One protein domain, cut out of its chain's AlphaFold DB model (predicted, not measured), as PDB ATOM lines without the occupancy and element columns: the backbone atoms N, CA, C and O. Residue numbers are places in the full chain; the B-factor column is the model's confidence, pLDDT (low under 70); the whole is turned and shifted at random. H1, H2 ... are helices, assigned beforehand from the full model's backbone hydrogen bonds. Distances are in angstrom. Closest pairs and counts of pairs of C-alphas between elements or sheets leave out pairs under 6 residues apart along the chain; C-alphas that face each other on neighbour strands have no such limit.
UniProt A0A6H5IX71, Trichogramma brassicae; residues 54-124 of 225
ATOM      1  N   ASP A  54      33.613 -76.610  38.894       95.25
ATOM      2  CA  ASP A  54      33.657 -76.036  40.243       95.25
ATOM      3  C   ASP A  54      33.151 -77.046  41.280       95.25
ATOM      4  O   ASP A  54      33.800 -77.266  42.297       95.25
ATOM      5  N   MET A  55      32.085 -77.788  40.959       94.94
ATOM      6  CA  MET A  55      31.580 -78.873  41.814       94.94
ATOM      7  C   MET A  55      32.628 -79.968  42.027       94.94
ATOM      8  O   MET A  55      32.741 -80.505  43.126       94.94
ATOM      9  N   LYS A  56      33.404 -80.328  40.989       95.50
ATOM     10  CA  LYS A  56      34.487 -81.324  41.129       95.50
ATOM     11  C   LYS A  56      35.544 -80.837  42.106       95.50
ATOM     12  O   LYS A  56      35.990 -81.616  42.943       95.50
ATOM     13  N   TYR A  57      35.915 -79.566  41.994       97.19
ATOM     14  CA  TYR A  57      36.890 -78.946  42.879       97.19
ATOM     15  C   TYR A  57      36.383 -78.900  44.327       97.19
ATOM     16  O   TYR A  57      37.084 -79.339  45.235       97.19
ATOM     17  N   GLU A  58      35.132 -78.495  44.548       96.62
ATOM     18  CA  GLU A  58      34.507 -78.521  45.876       96.62
ATOM     19  C   GLU A  58      34.420 -79.939  46.457       96.62
ATOM     20  O   GLU A  58      34.693 -80.151  47.640       96.62
ATOM     21  N   CYS A  59      34.082 -80.938  45.636       95.81
ATOM     22  CA  CYS A  59      34.099 -82.337  46.057       95.81
ATOM     23  C   CYS A  59      35.502 -82.796  46.461       95.81
ATOM     24  O   CYS A  59      35.629 -83.562  47.415       95.81
ATOM     25  N   GLN A  60      36.538 -82.350  45.751       97.38
ATOM     26  CA  GLN A  60      37.919 -82.678  46.081       97.38
ATOM     27  C   GLN A  60      38.339 -82.042  47.409       97.38
ATOM     28  O   GLN A  60      38.769 -82.770  48.298       97.38
ATOM     29  N   ILE A  61      38.088 -80.743  47.597       97.69
ATOM     30  CA  ILE A  61      38.337 -80.063  48.880       97.69
ATOM     31  C   ILE A  61      37.607 -80.779  50.014       97.69
ATOM     32  O   ILE A  61      38.162 -80.991  51.087       97.69
ATOM     33  N   ARG A  62      36.350 -81.176  49.791       97.56
ATOM     34  CA  ARG A  62      35.575 -81.889  50.805       97.56
ATOM     35  C   ARG A  62      36.226 -83.217  51.192       97.56
ATOM     36  O   ARG A  62      36.197 -83.553  52.370       97.56
ATOM     37  N   LYS A  63      36.772 -83.967  50.232       97.19
ATOM     38  CA  LYS A  63      37.483 -85.223  50.512       97.19
ATOM     39  C   LYS A  63      38.742 -84.959  51.328       97.19
ATOM     40  O   LYS A  63      38.854 -85.481  52.428       97.19
ATOM     41  N   GLU A  64      39.593 -84.057  50.850       97.25
ATOM     42  CA  GLU A  64      40.841 -83.685  51.525       97.25
ATOM     43  C   GLU A  64      40.587 -83.165  52.948       97.25
ATOM     44  O   GLU A  64      41.308 -83.498  53.883       97.25
ATOM     45  N   PHE A  65      39.512 -82.400  53.145       97.38
ATOM     46  CA  PHE A  65      39.122 -81.907  54.461       97.38
ATOM     47  C   PHE A  65      38.647 -83.023  55.399       97.38
ATOM     48  O   PHE A  65      38.944 -82.988  56.592       97.38
ATOM     49  N   VAL A  66      37.918 -84.017  54.886       96.56
ATOM     50  CA  VAL A  66      37.528 -85.191  55.678       96.56
ATOM     51  C   VAL A  66      38.764 -85.996  56.064       96.56
ATOM     52  O   VAL A  66      38.897 -86.347  57.234       96.56
ATOM     53  N   ASP A  67      39.684 -86.218  55.130       95.56
ATOM     54  CA  ASP A  67      40.925 -86.952  55.389       95.56
ATOM     55  C   ASP A  67      41.787 -86.219  56.425       95.56
ATOM     56  O   ASP A  67      42.265 -86.826  57.387       95.56
ATOM     57  N   TYR A  68      41.885 -84.892  56.307       95.75
ATOM     58  CA  TYR A  68      42.535 -84.038  57.298       95.75
ATOM     59  C   TYR A  68      41.880 -84.154  58.679       95.75
ATOM     60  O   TYR A  68      42.576 -84.322  59.680       95.75
ATOM     61  N   LEU A  69      40.547 -84.089  58.760       94.50
ATOM     62  CA  LEU A  69      39.837 -84.210  60.032       94.50
ATOM     63  C   LEU A  69      40.034 -85.586  60.664       94.50
ATOM     64  O   LEU A  69      40.275 -85.650  61.866       94.50
ATOM     65  N   VAL A  70      39.972 -86.660  59.876       91.94
ATOM     66  CA  VAL A  70      40.167 -88.038  60.351       91.94
ATOM     67  C   VAL A  70      41.610 -88.280  60.803       91.94
ATOM     68  O   VAL A  70      41.823 -89.003  61.777       91.94
ATOM     69  N   GLY A  71      42.592 -87.666  60.137       89.19
ATOM     70  CA  GLY A  71      44.000 -87.693  60.542       89.19
ATOM     71  C   GLY A  71      44.345 -86.746  61.700       89.19
ATOM     72  O   GLY A  71      45.435 -86.842  62.262       89.19
ATOM     73  N   SER A  72      43.441 -85.832  62.066       89.06
ATOM     74  CA  SER A  72      43.679 -84.858  63.131       89.06
ATOM     75  C   SER A  72      43.581 -85.480  64.526       89.06
ATOM     76  O   SER A  72      42.808 -86.403  64.775       89.06
ATOM     77  N   GLU A  73      44.294 -84.890  65.486       85.00
ATOM     78  CA  GLU A  73      44.226 -85.271  66.908       85.00
ATOM     79  C   GLU A  73      42.827 -85.093  67.526       85.00
ATOM     80  O   GLU A  73      42.543 -85.623  68.598       85.00
ATOM     81  N   TYR A  74      41.944 -84.342  66.864       84.75
ATOM     82  CA  TYR A  74      40.581 -84.087  67.323       84.75
ATOM     83  C   TYR A  74      39.604 -85.205  66.942       84.75
ATOM     84  O   TYR A  74      38.465 -85.210  67.419       84.75
ATOM     85  N   TYR A  75      40.021 -86.159  66.104       88.75
ATOM     86  CA  TYR A  75      39.209 -87.316  65.750       88.75
ATOM     87  C   TYR A  75      39.265 -88.383  66.846       88.75
ATOM     88  O   TYR A  75      40.033 -89.345  66.800       88.75
ATOM     89  N   VAL A  76      38.427 -88.201  67.867       85.19
ATOM     90  CA  VAL A  76      38.331 -89.130  68.995       85.19
ATOM     91  C   VAL A  76      37.571 -90.388  68.570       85.19
ATOM     92  O   VAL A  76      36.352 -90.361  68.383       85.19
ATOM     93  N   LYS A  77      38.290 -91.509  68.450       83.44
ATOM     94  CA  LYS A  77      37.691 -92.840  68.291       83.44
ATOM     95  C   LYS A  77      37.242 -93.378  69.647       83.44
ATOM     96  O   LYS A  77      37.865 -93.127  70.676       83.44
ATOM     97  N   LEU A  78      36.146 -94.129  69.642       82.44
ATOM     98  CA  LEU A  78      35.763 -94.915  70.807       82.44
ATOM     99  C   LEU A  78      36.730 -96.095  70.921       82.44
ATOM    100  O   LEU A  78      36.895 -96.848  69.965       82.44
ATOM    101  N   ASP A  79      37.350 -96.233  72.087       74.81
ATOM    102  CA  ASP A  79      38.268 -97.323  72.416       74.81
ATOM    103  C   ASP A  79      37.461 -98.633  72.542       74.81
ATOM    104  O   ASP A  79      36.908 -98.959  73.599       74.81
ATOM    105  N   VAL A  80      37.291 -99.341  71.420       72.75
ATOM    106  CA  VAL A  80      36.626-100.650  71.367       72.75
ATOM    107  C   VAL A  80      37.666-101.715  71.682       72.75
ATOM    108  O   VAL A  80      38.311-102.276  70.798       72.75
ATOM    109  N   LYS A  81      37.834-102.000  72.972       73.38
ATOM    110  CA  LYS A  81      38.685-103.105  73.414       73.38
ATOM    111  C   LYS A  81      37.951-104.424  73.217       73.38
ATOM    112  O   LYS A  81      37.033-104.743  73.975       73.38
ATOM    113  N   ASN A  82      38.375-105.199  72.226       71.62
ATOM    114  CA  ASN A  82      37.934-106.580  72.046       71.62
ATOM    115  C   ASN A  82      38.669-107.466  73.061       71.62
ATOM    116  O   ASN A  82      39.639-108.139  72.733       71.62
ATOM    117  N   ASN A  83      38.219-107.434  74.317       71.62
ATOM    118  CA  ASN A  83      38.830-108.168  75.431       71.62
ATOM    119  C   ASN A  83      38.473-109.668  75.448       71.62
ATOM    120  O   ASN A  83      38.554-110.299  76.500       71.62
ATOM    121  N   ASP A  84      38.028-110.239  74.328       78.69
ATOM    122  CA  ASP A  84      37.530-111.617  74.293       78.69
ATOM    123  C   ASP A  84      38.637-112.626  74.635       78.69
ATOM    124  O   ASP A  84      38.375-113.636  75.289       78.69
ATOM    125  N   ILE A  85      39.877-112.359  74.201       81.12
ATOM    126  CA  ILE A  85      41.061-113.198  74.437       81.12
ATOM    127  C   ILE A  85      42.297-112.293  74.502       81.12
ATOM    128  O   ILE A  85      42.475-111.450  73.628       81.12
ATOM    129  N   GLU A  86      43.180-112.508  75.480       80.94
ATOM    130  CA  GLU A  86      44.493-111.851  75.519       80.94
ATOM    131  C   GLU A  86      45.360-112.360  74.359       80.94
ATOM    132  O   GLU A  86      45.722-113.541  74.312       80.94
ATOM    133  N   ARG A  87      45.691-111.487  73.400       86.44
ATOM    134  CA  ARG A  87      46.524-111.853  72.250       86.44
ATOM    135  C   ARG A  87      47.929-111.315  72.447       86.44
ATOM    136  O   ARG A  87      48.137-110.165  72.814       86.44
ATOM    137  N   TYR A  88      48.930-112.137  72.131       84.06
ATOM    138  CA  TYR A  88      50.326-111.691  72.174       84.06
ATOM    139  C   TYR A  88      50.583-110.494  71.237       84.06
ATOM    140  O   TYR A  88      51.413-109.639  71.543       84.06
ATOM    141  N   CYS A  89      49.822-110.393  70.140       79.88
ATOM    142  CA  CYS A  89      49.860-109.275  69.196       79.88
ATOM    143  C   CYS A  89      49.538-107.916  69.841       79.88
ATOM    144  O   CYS A  89      50.071-106.904  69.391       79.88
ATOM    145  N   ASP A  90      48.758-107.881  70.926       79.56
ATOM    146  CA  ASP A  90      48.362-106.635  71.601       79.56
ATOM    147  C   ASP A  90      49.561-105.936  72.260       79.56
ATOM    148  O   ASP A  90      49.550-104.730  72.473       79.56
ATOM    149  N   ARG A  91      50.634-106.682  72.565       79.62
ATOM    150  CA  ARG A  91      51.889-106.117  73.085       79.62
ATOM    151  C   ARG A  91      52.666-105.336  72.022       79.62
ATOM    152  O   ARG A  91      53.444-104.457  72.377       79.62
ATOM    153  N   ILE A  92      52.512-105.719  70.755       79.62
ATOM    154  CA  ILE A  92      53.220-105.121  69.614       79.62
ATOM    155  C   ILE A  92      52.421-103.941  69.054       79.62
ATOM    156  O   ILE A  92      53.010-103.016  68.505       79.62
ATOM    157  N   GLN A  93      51.095-103.938  69.227       75.81
ATOM    158  CA  GLN A  93      50.289-102.758  68.945       75.81
ATOM    159  C   GLN A  93      50.754-101.613  69.847       75.81
ATOM    160  O   GLN A  93      50.665-101.690  71.075       75.81
ATOM    161  N   GLU A  94      51.295-100.562  69.232       66.25
ATOM    162  CA  GLU A  94      51.684 -99.362  69.959       66.25
ATOM    163  C   GLU A  94      50.480 -98.854  70.759       66.25
ATOM    164  O   GLU A  94      49.370 -98.783  70.218       66.25
ATOM    165  N   PRO A  95      50.660 -98.505  72.045       65.06
ATOM    166  CA  PRO A  95      49.575 -97.910  72.798       65.06
ATOM    167  C   PRO A  95      49.155 -96.637  72.068       65.06
ATOM    168  O   PRO A  95      50.004 -95.795  71.769       65.06
ATOM    169  N   GLU A  96      47.856 -96.514  71.778       65.62
ATOM    170  CA  GLU A  96      47.305 -95.349  71.091       65.62
ATOM    171  C   GLU A  96      47.896 -94.066  71.680       65.62
ATOM    172  O   GLU A  96      47.967 -93.900  72.908       65.62
ATOM    173  N   LYS A  97      48.367 -93.174  70.796       63.62
ATOM    174  CA  LYS A  97      48.964 -91.894  71.179       63.62
ATOM    175  C   LYS A  97      48.021 -91.214  72.168       63.62
ATOM    176  O   LYS A  97      46.897 -90.857  71.824       63.62
ATOM    177  N   LYS A  98      48.468 -91.060  73.418       60.78
ATOM    178  CA  LYS A  98      47.699 -90.340  74.434       60.78
ATOM    179  C   LYS A  98      47.528 -88.913  73.941       60.78
ATOM    180  O   LYS A  98      48.499 -88.168  73.848       60.78
ATOM    181  N   TRP A  99      46.291 -88.565  73.609       57.19
ATOM    182  CA  TRP A  99      45.884 -87.240  73.168       57.19
ATOM    183  C   TRP A  99      45.941 -86.279  74.356       57.19
ATOM    184  O   TRP A  99      44.944 -85.858  74.925       57.19
ATOM    185  N   GLU A 100      47.138 -85.900  74.774       59.03
ATOM    186  CA  GLU A 100      47.309 -84.710  75.596       59.03
ATOM    187  C   GLU A 100      47.410 -83.514  74.651       59.03
ATOM    188  O   GLU A 100      48.429 -82.827  74.581       59.03
ATOM    189  N   SER A 101      46.349 -83.279  73.868       62.72
ATOM    190  CA  SER A 101      46.246 -82.045  73.099       62.72
ATOM    191  C   SER A 101      46.432 -80.884  74.074       62.72
ATOM    192  O   SER A 101      45.948 -80.930  75.209       62.72
ATOM    193  N   LYS A 102      47.168 -79.859  73.637       68.44
ATOM    194  CA  LYS A 102      47.562 -78.660  74.398       68.44
ATOM    195  C   LYS A 102      46.342 -77.786  74.728       68.44
ATOM    196  O   LYS A 102      46.251 -76.630  74.329       68.44
ATOM    197  N   VAL A 103      45.347 -78.354  75.397       77.56
ATOM    198  CA  VAL A 103      44.113 -77.678  75.754       77.56
ATOM    199  C   VAL A 103      44.413 -76.772  76.935       77.56
ATOM    200  O   VAL A 103      44.816 -77.215  78.012       77.56
ATOM    201  N   ASN A 104      44.176 -75.478  76.742       81.94
ATOM    202  CA  ASN A 104      44.227 -74.505  77.820       81.94
ATOM    203  C   ASN A 104      43.051 -74.750  78.773       81.94
ATOM    204  O   ASN A 104      41.954 -74.221  78.585       81.94
ATOM    205  N   TRP A 105      43.292 -75.523  79.833       79.50
ATOM    206  CA  TRP A 105      42.287 -75.861  80.845       79.50
ATOM    207  C   TRP A 105      41.605 -74.639  81.471       79.50
ATOM    208  O   TRP A 105      40.466 -74.745  81.908       79.50
ATOM    209  N   ASN A 106      42.249 -73.470  81.460       85.06
ATOM    210  CA  ASN A 106      41.688 -72.218  81.974       85.06
ATOM    211  C   ASN A 106      40.455 -71.721  81.198       85.06
ATOM    212  O   ASN A 106      39.627 -71.026  81.781       85.06
ATOM    213  N   TRP A 107      40.322 -72.061  79.912       84.38
ATOM    214  CA  TRP A 107      39.126 -71.755  79.112       84.38
ATOM    215  C   TRP A 107      38.062 -72.851  79.205       84.38
ATOM    216  O   TRP A 107      36.902 -72.625  78.870       84.38
ATOM    217  N   MET A 108      38.450 -74.029  79.692       83.50
ATOM    218  CA  MET A 108      37.558 -75.160  79.871       83.50
ATOM    219  C   MET A 108      36.732 -74.974  81.156       83.50
ATOM    220  O   MET A 108      37.287 -74.649  82.212       83.50
ATOM    221  N   PRO A 109      35.416 -75.222  81.125       87.69
ATOM    222  CA  PRO A 109      34.598 -75.223  82.329       87.69
ATOM    223  C   PRO A 109      35.128 -76.181  83.409       87.69
ATOM    224  O   PRO A 109      35.600 -77.279  83.112       87.69
ATOM    225  N   LYS A 110      35.004 -75.791  84.687       81.69
ATOM    226  CA  LYS A 110      35.591 -76.521  85.831       81.69
ATOM    227  C   LYS A 110      35.161 -77.991  85.925       81.69
ATOM    228  O   LYS A 110      35.974 -78.823  86.306       81.69
ATOM    229  N   TYR A 111      33.930 -78.317  85.535       80.25
ATOM    230  CA  TYR A 111      33.411 -79.687  85.594       80.25
ATOM    231  C   TYR A 111      34.178 -80.669  84.692       80.25
ATOM    232  O   TYR A 111      34.317 -81.827  85.060       80.25
ATOM    233  N   LEU A 112      34.760 -80.213  83.576       78.75
ATOM    234  CA  LEU A 112      35.592 -81.064  82.710       78.75
ATOM    235  C   LEU A 112      36.997 -81.306  83.288       78.75
ATOM    236  O   LEU A 112      37.655 -82.282  82.938       78.75
ATOM    237  N   GLN A 113      37.471 -80.434  84.184       74.06
ATOM    238  CA  GLN A 113      38.793 -80.563  84.805       74.06
ATOM    239  C   GLN A 113      38.820 -81.603  85.936       74.06
ATOM    240  O   GLN A 113      39.883 -82.145  86.260       74.06
ATOM    241  N   ASP A 114      37.683 -81.843  86.588       63.53
ATOM    242  CA  ASP A 114      37.611 -82.681  87.785       63.53
ATOM    243  C   ASP A 114      37.615 -84.183  87.448       63.53
ATOM    244  O   ASP A 114      38.233 -84.970  88.176       63.53
ATOM    245  N   ASP A 115      37.057 -84.572  86.300       61.06
ATOM    246  CA  ASP A 115      37.025 -85.965  85.832       61.06
ATOM    247  C   ASP A 115      38.428 -86.532  85.549       61.06
ATOM    248  O   ASP A 115      38.736 -87.679  85.894       61.06
ATOM    249  N   LEU A 116      39.340 -85.698  85.043       58.81
ATOM    250  CA  LEU A 116      40.742 -86.071  84.819       58.81
ATOM    251  C   LEU A 116      41.513 -86.244  86.130       58.81
ATOM    252  O   LEU A 116      42.252 -87.217  86.313       58.81
ATOM    253  N   LYS A 117      41.287 -85.350  87.102       55.75
ATOM    254  CA  LYS A 117      41.890 -85.451  88.442       55.75
ATOM    255  C   LYS A 117      41.391 -86.685  89.201       55.75
ATOM    256  O   LYS A 117      42.117 -87.219  90.045       55.75
ATOM    257  N   LEU A 118      40.171 -87.153  88.919       52.69
ATOM    258  CA  LEU A 118      39.611 -88.377  89.497       52.69
ATOM    259  C   LEU A 118      40.242 -89.647  88.908       52.69
ATOM    260  O   LEU A 118      40.445 -90.600  89.661       52.69
ATOM    261  N   SER A 119      40.603 -89.667  87.619       54.56
ATOM    262  CA  SER A 119      41.309 -90.804  86.997       54.56
ATOM    263  C   SER A 119      42.702 -91.025  87.614       54.56
ATOM    264  O   SER A 119      43.017 -92.118  88.092       54.56
ATOM    265  N   LEU A 120      43.489 -89.952  87.771       53.88
ATOM    266  CA  LEU A 120      44.823 -89.990  88.400       53.88
ATOM    267  C   LEU A 120      44.803 -90.450  89.871       53.88
ATOM    268  O   LEU A 120      45.769 -91.035  90.364       53.88
ATOM    269  N   LYS A 121      43.700 -90.221  90.594       51.38
ATOM    270  CA  LYS A 121      43.546 -90.686  91.984       51.38
ATOM    271  C   LYS A 121      43.209 -92.175  92.087       51.38
ATOM    272  O   LYS A 121      43.590 -92.792  93.083       51.38
ATOM    273  N   ARG A 122      42.557 -92.772  91.081       51.94
ATOM    274  CA  ARG A 122      42.223 -94.213  91.078       51.94
ATOM    275  C   ARG A 122      43.467 -95.091  90.927       51.94
ATOM    276  O   ARG A 122      43.531 -96.145  91.548       51.94
ATOM    277  N   HIS A 123      44.499 -94.607  90.237       47.53
ATOM    278  CA  HIS A 123      45.782 -95.313  90.127       47.53
ATOM    279  C   HIS A 123      46.647 -95.265  91.400       47.53
ATOM    280  O   HIS A 123      47.658 -95.957  91.487       47.53
ATOM    281  N   ARG A 124      46.255 -94.481  92.416       50.44
ATOM    282  CA  ARG A 124      46.939 -94.406  93.723       50.44
ATOM    283  C   ARG A 124      46.280 -95.280  94.797       50.44
ATOM    284  O   ARG A 124      46.530 -95.090  95.990       50.44
TER     285      ARG A 124
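This is residues 54 to 124 of the 225 residues of a protein of Trichogramma brassicae (UniProt A0A6H5IX71). An open, spread-out shape without a packed core: the long helix H1 sticks out as a straight arm at one end, and a wide loop of chain crosses the long axis beyond it, with the short helix H2 at one extreme of the loop. From the opposite extreme of that loop the helix H3 slants away toward the other end of the long axis, and the three helices have no contact with each other. The printed part has 71 residues with three named helices in the order H1, H2, H3 and no named strand; its class is all helix, though under half of its residues, 35 of 71, are in named elements. It is extended, with a radius of gyration of the C-alphas of 18.4 A, and its flat outline spans 58 by 41 by 17 A.

H1, residues 54 to 71, touches no helix. Residues 54 to 72, of which 54 to 71 belong to H1, stand free. H2, residues 88 to 91, is apart from H1, with no C-alpha of the one within 8 A of the other. Residues 80 to 95, of which 88 to 91 belong to H2, stand free too. H3, residues 110 to 122, is apart from both H1 and H2. Residues 106 to 112, of which 110 to 112 belong to H3, and residues 114 to 124, of which 114 to 122 belong to H3, also stand free. In H1 every O i to N i+4 pair is within hydrogen-bond range, in H3 6 of 9 are, and H2 is too short for such a pair, but its one O i to N i+3 pair is within range.

H1 runs from Asp 54, C-alpha at (33.657, -76.036, 40.243), to Gly 71, C-alpha at (44.000, -87.693, 60.542), 25.6 A from first to last C-alpha. Residues 72 to 87 hold no named element. H2 follows from Tyr 88, C-alpha at (50.326, -111.691, 72.174), to Arg 91, 5.9 A long. Residues 92 to 109 again hold no named element. H3 runs 19.6 A from Lys 110 to Arg 122, whose C-alpha is at (42.223, -94.213, 91.078).

The two C-alphas farthest apart are those of Asp 54 and Arg 124, at 58.1 A, the first and last printed residues. The printed part has no cut. Both links are long, with 16 residues between H1 and H2 and 18 between H2 and H3. The mean pLDDT of the printed part is 78.3. The model's confidence is low, under 70, at residues 94 to 102 and 114 to 124; the mean is 96 for H1, 81 for H2 and 63 for H3.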